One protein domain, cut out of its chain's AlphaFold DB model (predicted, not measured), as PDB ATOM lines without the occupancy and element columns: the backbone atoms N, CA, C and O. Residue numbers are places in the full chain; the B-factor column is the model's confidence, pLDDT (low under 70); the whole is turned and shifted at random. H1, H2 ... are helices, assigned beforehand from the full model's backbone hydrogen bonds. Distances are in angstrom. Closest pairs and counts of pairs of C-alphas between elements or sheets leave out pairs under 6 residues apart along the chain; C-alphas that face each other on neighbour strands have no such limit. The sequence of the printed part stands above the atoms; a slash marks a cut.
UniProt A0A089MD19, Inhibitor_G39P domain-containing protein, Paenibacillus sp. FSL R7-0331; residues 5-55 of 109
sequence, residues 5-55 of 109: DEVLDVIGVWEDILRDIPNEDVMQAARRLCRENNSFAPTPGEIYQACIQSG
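AT A GLANCE: This is residues 5 to 55 of the 109 residues of the protein "Inhibitor_G39P domain-containing protein" of Paenibacillus sp. FSL R7-0331 (UniProt A0A089MD19). Two helices, H2 and H3, cross as an X and pack on each other to make a small core, and a third helix, H1, reaches away from it as an arm, with its last turn packed on H3 and residues 5 to 12 sticking out. H1 and H3 run the same way at a shallow tilt of 8 degrees but are shifted lengthwise past each other, with residues 14 to 18 of H1 alone touching H3, while the link from H2 to H3 swings out as a loop, and residues 35 to 40, of which 35 to 36 belong to H2, stand free. The printed part has 51 residues with three named helices, in the order H1, H2, H3, and no named strand; its class is all helix. It is compact, with a radius of gyration of the C-alphas of 11.2 A, and spans 32 by 26 by 15 A, the arm of H1 making much of the length.

HOW THE PARTS SIT: Begin with H2, residues 23 to 36, which shares the greatest helix length, 14 residues, with H1, residues 5 to 18. Look next at H3, residues 44 to 53: it touches H2, with 9 pairs of C-alphas within 8 A, and the closest C-alphas, those of Ala 30 and Ile 47, are 5.8 A apart. Their lines are about perpendicular, at 80 degrees. H1 touches H3 with residues 14 to 18 alone, and the closest C-alphas there, those of Trp 14 and Pro 44, are 6.1 A apart. H1 and H3 run the same way at a shallow tilt of 8 degrees. H1 and H2 are close but not clearly touching, with the C-alphas of Leu 18 and Val 26 closest at 7.5 A, and their lines are about perpendicular, at 80 degrees. In H1, H2 and H3 every O i to N i+4 pair is within hydrogen-bond range.

IN THESE COORDINATES: Find C-alpha 5 at (270.231, 198.503, 280.835); from there H1 runs 20.1 A to C-alpha 18 at (289.334, 200.793, 275.073). H2 covers 20.0 A from C-alpha 23 to C-alpha 36. H3 begins at C-alpha 44 and after 14.1 A ends at C-alpha 53, at (298.781, 209.502, 269.117).

THE WHOLE: The C-alphas of Asp 5 and Gly 55, the first and last printed, are the two farthest apart, at 34.1 A. Without residues 5 to 12 and 35 to 40, which stand free, the body spans 21 by 21 by 15 A. The printed part has no cut. The link from H1 to H2 is tight, with 4 residues, and that from H2 to H3 is short, with 7. The mean pLDDT of the printed part of this model is 86.1, and residues 54 to 55 are under 70.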
ATOM      1  N   ASP A   5     269.860 199.035 282.151       83.31
ATOM      2  CA  ASP A   5     270.231 198.503 280.835       83.31
ATOM      3  C   ASP A   5     270.961 199.545 279.969       83.31
ATOM      4  O   ASP A   5     271.995 199.241 279.382       83.31
ATOM      5  N   GLU A   6     270.498 200.803 279.951       81.56
ATOM      6  CA  GLU A   6     271.167 201.885 279.209       81.56
ATOM      7  C   GLU A   6     272.575 202.158 279.755       81.56
ATOM      8  O   GLU A   6     273.496 202.467 278.997       81.56
ATOM      9  N   VAL A   7     272.768 202.034 281.073       84.75
ATOM     10  CA  VAL A   7     274.086 202.210 281.703       84.75
ATOM     11  C   VAL A   7     275.035 201.084 281.303       84.75
ATOM     12  O   VAL A   7     276.196 201.348 280.986       84.75
ATOM     13  N   LEU A   8     274.555 199.840 281.301       88.19
ATOM     14  CA  LEU A   8     275.350 198.676 280.912       88.19
ATOM     15  C   LEU A   8     275.747 198.724 279.435       88.19
ATOM     16  O   LEU A   8     276.900 198.434 279.120       88.19
ATOM     17  N   ASP A   9     274.844 199.167 278.559       88.62
ATOM     18  CA  ASP A   9     275.135 199.345 277.135       88.62
ATOM     19  C   ASP A   9     276.251 200.374 276.917       88.62
ATOM     20  O   ASP A   9     277.186 200.135 276.149       88.62
ATOM     21  N   VAL A  10     276.211 201.503 277.635       86.75
ATOM     22  CA  VAL A  10     277.287 202.501 277.566       86.75
ATOM     23  C   VAL A  10     278.601 201.913 278.072       86.75
ATOM     24  O   VAL A  10     279.618 202.061 277.402       86.75
ATOM     25  N   ILE A  11     278.602 201.220 279.212       88.25
ATOM     26  CA  ILE A  11     279.820 200.591 279.745       88.25
ATOM     27  C   ILE A  11     280.399 199.584 278.742       88.25
ATOM     28  O   ILE A  11     281.607 199.601 278.515       88.25
ATOM     29  N   GLY A  12     279.556 198.778 278.090       89.75
ATOM     30  CA  GLY A  12     279.986 197.824 277.066       89.75
ATOM     31  C   GLY A  12     280.666 198.506 275.879       89.75
ATOM     32  O   GLY A  12     281.743 198.092 275.461       89.75
ATOM     33  N   VAL A  13     280.108 199.618 275.392       89.62
ATOM     34  CA  VAL A  13     280.730 200.404 274.313       89.62
ATOM     35  C   VAL A  13     282.081 200.985 274.743       89.62
ATOM     36  O   VAL A  13     283.030 200.993 273.960       89.62
ATOM     37  N   TRP A  14     282.194 201.471 275.982       92.25
ATOM     38  CA  TRP A  14     283.463 201.977 276.515       92.25
ATOM     39  C   TRP A  14     284.517 200.874 276.614       92.25
ATOM     40  O   TRP A  14     285.664 201.090 276.218       92.25
ATOM     41  N   GLU A  15     284.129 199.706 277.123       91.12
ATOM     42  CA  GLU A  15     285.003 198.545 277.234       91.12
ATOM     43  C   GLU A  15     285.458 198.068 275.854       91.12
ATOM     44  O   GLU A  15     286.645 197.829 275.667       91.12
ATOM     45  N   ASP A  16     284.563 198.008 274.868       91.50
ATOM     46  CA  ASP A  16     284.889 197.592 273.501       91.50
ATOM     47  C   ASP A  16     285.881 198.534 272.810       91.50
ATOM     48  O   ASP A  16     286.802 198.070 272.139       91.50
ATOM     49  N   ILE A  17     285.729 199.849 272.988       90.31
ATOM     50  CA  ILE A  17     286.611 200.848 272.362       90.31
ATOM     51  C   ILE A  17     288.007 200.841 272.996       90.31
ATOM     52  O   ILE A  17     289.002 201.061 272.306       90.31
ATOM     53  N   LEU A  18     288.093 200.628 274.310       90.50
ATOM     54  CA  LEU A  18     289.334 200.793 275.073       90.50
ATOM     55  C   LEU A  18     290.005 199.464 275.448       90.50
ATOM     56  O   LEU A  18     291.068 199.486 276.065       90.50
ATOM     57  N   ARG A  19     289.420 198.323 275.053       90.69
ATOM     58  CA  ARG A  19     289.841 196.962 275.431       90.69
ATOM     59  C   ARG A  19     291.328 196.693 275.236       90.69
ATOM     60  O   ARG A  19     291.949 196.018 276.054       90.69
ATOM     61  N   ASP A  20     291.878 197.203 274.142       87.50
ATOM     62  CA  ASP A  20     293.235 196.887 273.698       87.50
ATOM     63  C   ASP A  20     294.308 197.790 274.332       87.50
ATOM     64  O   ASP A  20     295.501 197.600 274.085       87.50
ATOM     65  N   ILE A  21     293.912 198.772 275.150       86.88
ATOM     66  CA  ILE A  21     294.822 199.745 275.762       86.88
ATOM     67  C   ILE A  21     294.977 199.437 277.260       86.88
ATOM     68  O   ILE A  21     293.980 199.227 277.956       86.88
ATOM     69  N   PRO A  22     296.207 199.450 277.811       90.19
ATOM     70  CA  PRO A  22     296.415 199.337 279.249       90.19
ATOM     71  C   PRO A  22     295.636 200.406 280.024       90.19
ATOM     72  O   PRO A  22     295.690 201.592 279.703       90.19
ATOM     73  N   ASN A  23     294.951 200.001 281.095       88.44
ATOM     74  CA  ASN A  23     294.095 200.898 281.881       88.44
ATOM     75  C   ASN A  23     294.859 202.123 282.432       88.44
ATOM     76  O   ASN A  23     294.332 203.231 282.459       88.44
ATOM     77  N   GLU A  24     296.133 201.958 282.803       88.75
ATOM     78  CA  GLU A  24     296.983 203.077 283.237       88.75
ATOM     79  C   GLU A  24     297.156 204.148 282.145       88.75
ATOM     80  O   GLU A  24     297.033 205.342 282.432       88.75
ATOM     81  N   ASP A  25     297.346 203.738 280.887       87.06
ATOM     82  CA  ASP A  25     297.508 204.650 279.749       87.06
ATOM     83  C   ASP A  25     296.189 205.373 279.439       87.06
ATOM     84  O   ASP A  25     296.170 206.593 279.251       87.06
ATOM     85  N   VAL A  26     295.067 204.642 279.483       89.94
ATOM     86  CA  VAL A  26     293.706 205.193 279.348       89.94
ATOM     87  C   VAL A  26     293.452 206.260 280.415       89.94
ATOM     88  O   VAL A  26     293.008 207.369 280.109       89.94
ATOM     89  N   MET A  27     293.774 205.957 281.674       90.31
ATOM     90  CA  MET A  27     293.599 206.871 282.801       90.31
ATOM     91  C   MET A  27     294.499 208.102 282.692       90.31
ATOM     92  O   MET A  27     294.072 209.218 283.012       90.31
ATOM     93  N   GLN A  28     295.740 207.936 282.236       89.94
ATOM     94  CA  GLN A  28     296.654 209.048 282.007       89.94
ATOM     95  C   GLN A  28     296.160 209.960 280.875       89.94
ATOM     96  O   GLN A  28     296.136 211.183 281.049       89.94
ATOM     97  N   ALA A  29     295.714 209.386 279.758       88.81
ATOM     98  CA  ALA A  29     295.157 210.126 278.629       88.81
ATOM     99  C   ALA A  29     293.867 210.867 279.011       88.81
ATOM    100  O   ALA A  29     293.748 212.061 278.732       88.81
ATOM    101  N   ALA A  30     292.950 210.218 279.732       90.19
ATOM    102  CA  ALA A  30     291.731 210.850 280.231       90.19
ATOM    103  C   ALA A  30     292.047 212.034 281.160       90.19
ATOM    104  O   ALA A  30     291.492 213.119 280.999       90.19
ATOM    105  N   ARG A  31     292.998 211.876 282.093       88.81
ATOM    106  CA  ARG A  31     293.447 212.971 282.974       88.81
ATOM    107  C   ARG A  31     294.057 214.136 282.198       88.81
ATOM    108  O   ARG A  31     293.844 215.280 282.591       88.81
ATOM    109  N   ARG A  32     294.832 213.861 281.144       87.88
ATOM    110  CA  ARG A  32     295.403 214.895 280.267       87.88
ATOM    111  C   ARG A  32     294.291 215.662 279.550       87.88
ATOM    112  O   ARG A  32     294.225 216.880 279.680       87.88
ATOM    113  N   LEU A  33     293.371 214.947 278.904       89.44
ATOM    114  CA  LEU A  33     292.256 215.542 278.166       89.44
ATOM    115  C   LEU A  33     291.329 216.366 279.067       89.44
ATOM    116  O   LEU A  33     290.945 217.465 278.686       89.44
ATOM    117  N   CYS A  34     291.039 215.908 280.288       87.94
ATOM    118  CA  CYS A  34     290.256 216.683 281.257       87.94
ATOM    119  C   CYS A  34     290.949 217.976 281.725       87.94
ATOM    120  O   CYS A  34     290.278 218.865 282.239       87.94
ATOM    121  N   ARG A  35     292.283 218.083 281.620       85.44
ATOM    122  CA  ARG A  35     293.017 219.323 281.940       85.44
ATOM    123  C   ARG A  35     293.039 220.292 280.764       85.44
ATOM    124  O   ARG A  35     293.057 221.500 280.975       85.44
ATOM    125  N   GLU A  36     293.099 219.760 279.549       84.81
ATOM    126  CA  GLU A  36     293.162 220.537 278.309       84.81
ATOM    127  C   GLU A  36     291.773 221.032 277.881       84.81
ATOM    128  O   GLU A  36     291.634 222.165 277.420       84.81
ATOM    129  N   ASN A  37     290.736 220.218 278.090       81.00
ATOM    130  CA  ASN A  37     289.350 220.548 277.790       81.00
ATOM    131  C   ASN A  37     288.545 220.751 279.084       81.00
ATOM    132  O   ASN A  37     288.155 219.797 279.750       81.00
ATOM    133  N   ASN A  38     288.270 222.015 279.421       73.81
ATOM    134  CA  ASN A  38     287.492 222.386 280.612       73.81
ATOM    135  C   ASN A  38     285.971 222.403 280.381       73.81
ATOM    136  O   ASN A  38     285.219 222.634 281.328       73.81
ATOM    137  N   SER A  39     285.505 222.224 279.141       81.25
ATOM    138  CA  SER A  39     284.089 222.418 278.797       81.25
ATOM    139  C   SER A  39     283.277 221.131 278.892       81.25
ATOM    140  O   SER A  39     282.136 221.162 279.344       81.25
ATOM    141  N   PHE A  40     283.855 220.003 278.472       81.94
ATOM    142  CA  PHE A  40     283.172 218.711 278.429       81.94
ATOM    143  C   PHE A  40     284.121 217.574 278.796       81.94
ATOM    144  O   PHE A  40     285.323 217.649 278.542       81.94
ATOM    145  N   ALA A  41     283.561 216.515 279.383       85.38
ATOM    146  CA  ALA A  41     284.301 215.289 279.632       85.38
ATOM    147  C   ALA A  41     284.714 214.638 278.298       85.38
ATOM    148  O   ALA A  41     283.913 214.647 277.357       85.38
ATOM    149  N   PRO A  42     285.927 214.067 278.215       88.88
ATOM    150  CA  PRO A  42     286.395 213.421 277.003       88.88
ATOM    151  C   PRO A  42     285.579 212.166 276.697       88.88
ATOM    152  O   PRO A  42     285.213 211.390 277.583       88.88
ATOM    153  N   THR A  43     285.319 211.964 275.415       91.25
ATOM    154  CA  THR A  43     284.663 210.774 274.878       91.25
ATOM    155  C   THR A  43     285.641 209.590 274.807       91.25
ATOM    156  O   THR A  43     286.856 209.792 274.711       91.25
ATOM    157  N   PRO A  44     285.151 208.336 274.775       89.19
ATOM    158  CA  PRO A  44     286.003 207.150 274.615       89.19
ATOM    159  C   PRO A  44     286.889 207.211 273.375       89.19
ATOM    160  O   PRO A  44     288.047 206.807 273.416       89.19
ATOM    161  N   GLY A  45     286.354 207.754 272.276       88.38
ATOM    162  CA  GLY A  45     287.091 207.919 271.026       88.38
ATOM    163  C   GLY A  45     288.240 208.919 271.147       88.38
ATOM    164  O   GLY A  45     289.330 208.656 270.643       88.38
ATOM    165  N   GLU A  46     288.036 210.032 271.855       89.31
ATOM    166  CA  GLU A  46     289.102 211.006 272.127       89.31
ATOM    167  C   GLU A  46     290.192 210.405 273.016       89.31
ATOM    168  O   GLU A  46     291.375 210.611 272.756       89.31
ATOM    169  N   ILE A  47     289.814 209.608 274.022       89.75
ATOM    170  CA  ILE A  47     290.772 208.910 274.891       89.75
ATOM    171  C   ILE A  47     291.580 207.885 274.084       89.75
ATOM    172  O   ILE A  47     292.807 207.861 274.182       89.75
ATOM    173  N   TYR A  48     290.920 207.088 273.242       89.44
ATOM    174  CA  TYR A  48     291.566 206.119 272.353       89.44
ATOM    175  C   TYR A  48     292.568 206.795 271.406       89.44
ATOM    176  O   TYR A  48     293.733 206.400 271.333       89.44
ATOM    177  N   GLN A  49     292.152 207.873 270.734       87.75
ATOM    178  CA  GLN A  49     293.035 208.654 269.865       87.75
ATOM    179  C   GLN A  49     294.211 209.239 270.641       87.75
ATOM    180  O   GLN A  49     295.349 209.141 270.190       87.75
ATOM    181  N   ALA A  50     293.958 209.792 271.824       86.19
ATOM    182  CA  ALA A  50     294.986 210.344 272.688       86.19
ATOM    183  C   ALA A  50     296.007 209.288 273.131       86.19
ATOM    184  O   ALA A  50     297.176 209.639 273.266       86.19
ATOM    185  N   CYS A  51     295.605 208.030 273.323       85.25
ATOM    186  CA  CYS A  51     296.514 206.925 273.640       85.25
ATOM    187  C   CYS A  51     297.357 206.511 272.427       85.25
ATOM    188  O   CYS A  51     298.566 206.339 272.550       85.25
ATOM    189  N   ILE A  52     296.751 206.414 271.241       81.94
ATOM    190  CA  ILE A  52     297.454 206.007 270.012       81.94
ATOM    191  C   ILE A  52     298.397 207.096 269.503       81.94
ATOM    192  O   ILE A  52     299.518 206.802 269.105       81.94
ATOM    193  N   GLN A  53     297.970 208.356 269.539       72.69
ATOM    194  CA  GLN A  53     298.781 209.502 269.117       72.69
ATOM    195  C   GLN A  53     299.871 209.836 270.136       72.69
ATOM    196  O   GLN A  53     300.940 210.307 269.767       72.69
ATOM    197  N   SER A  54     299.627 209.551 271.420       62.31
ATOM    198  CA  SER A  54     300.665 209.568 272.458       62.31
ATOM    199  C   SER A  54     301.613 208.367 272.361       62.31
ATOM    200  O   SER A  54     302.590 208.296 273.111       62.31
ATOM    201  N   GLY A  55     301.317 207.408 271.480       56.00
ATOM    202  CA  GLY A  55     302.081 206.194 271.269       56.00
ATOM    203  C   GLY A  55     303.422 206.491 270.609       56.00
ATOM    204  O   GLY A  55     303.517 206.554 269.389       56.00
TER     205      GLY A  55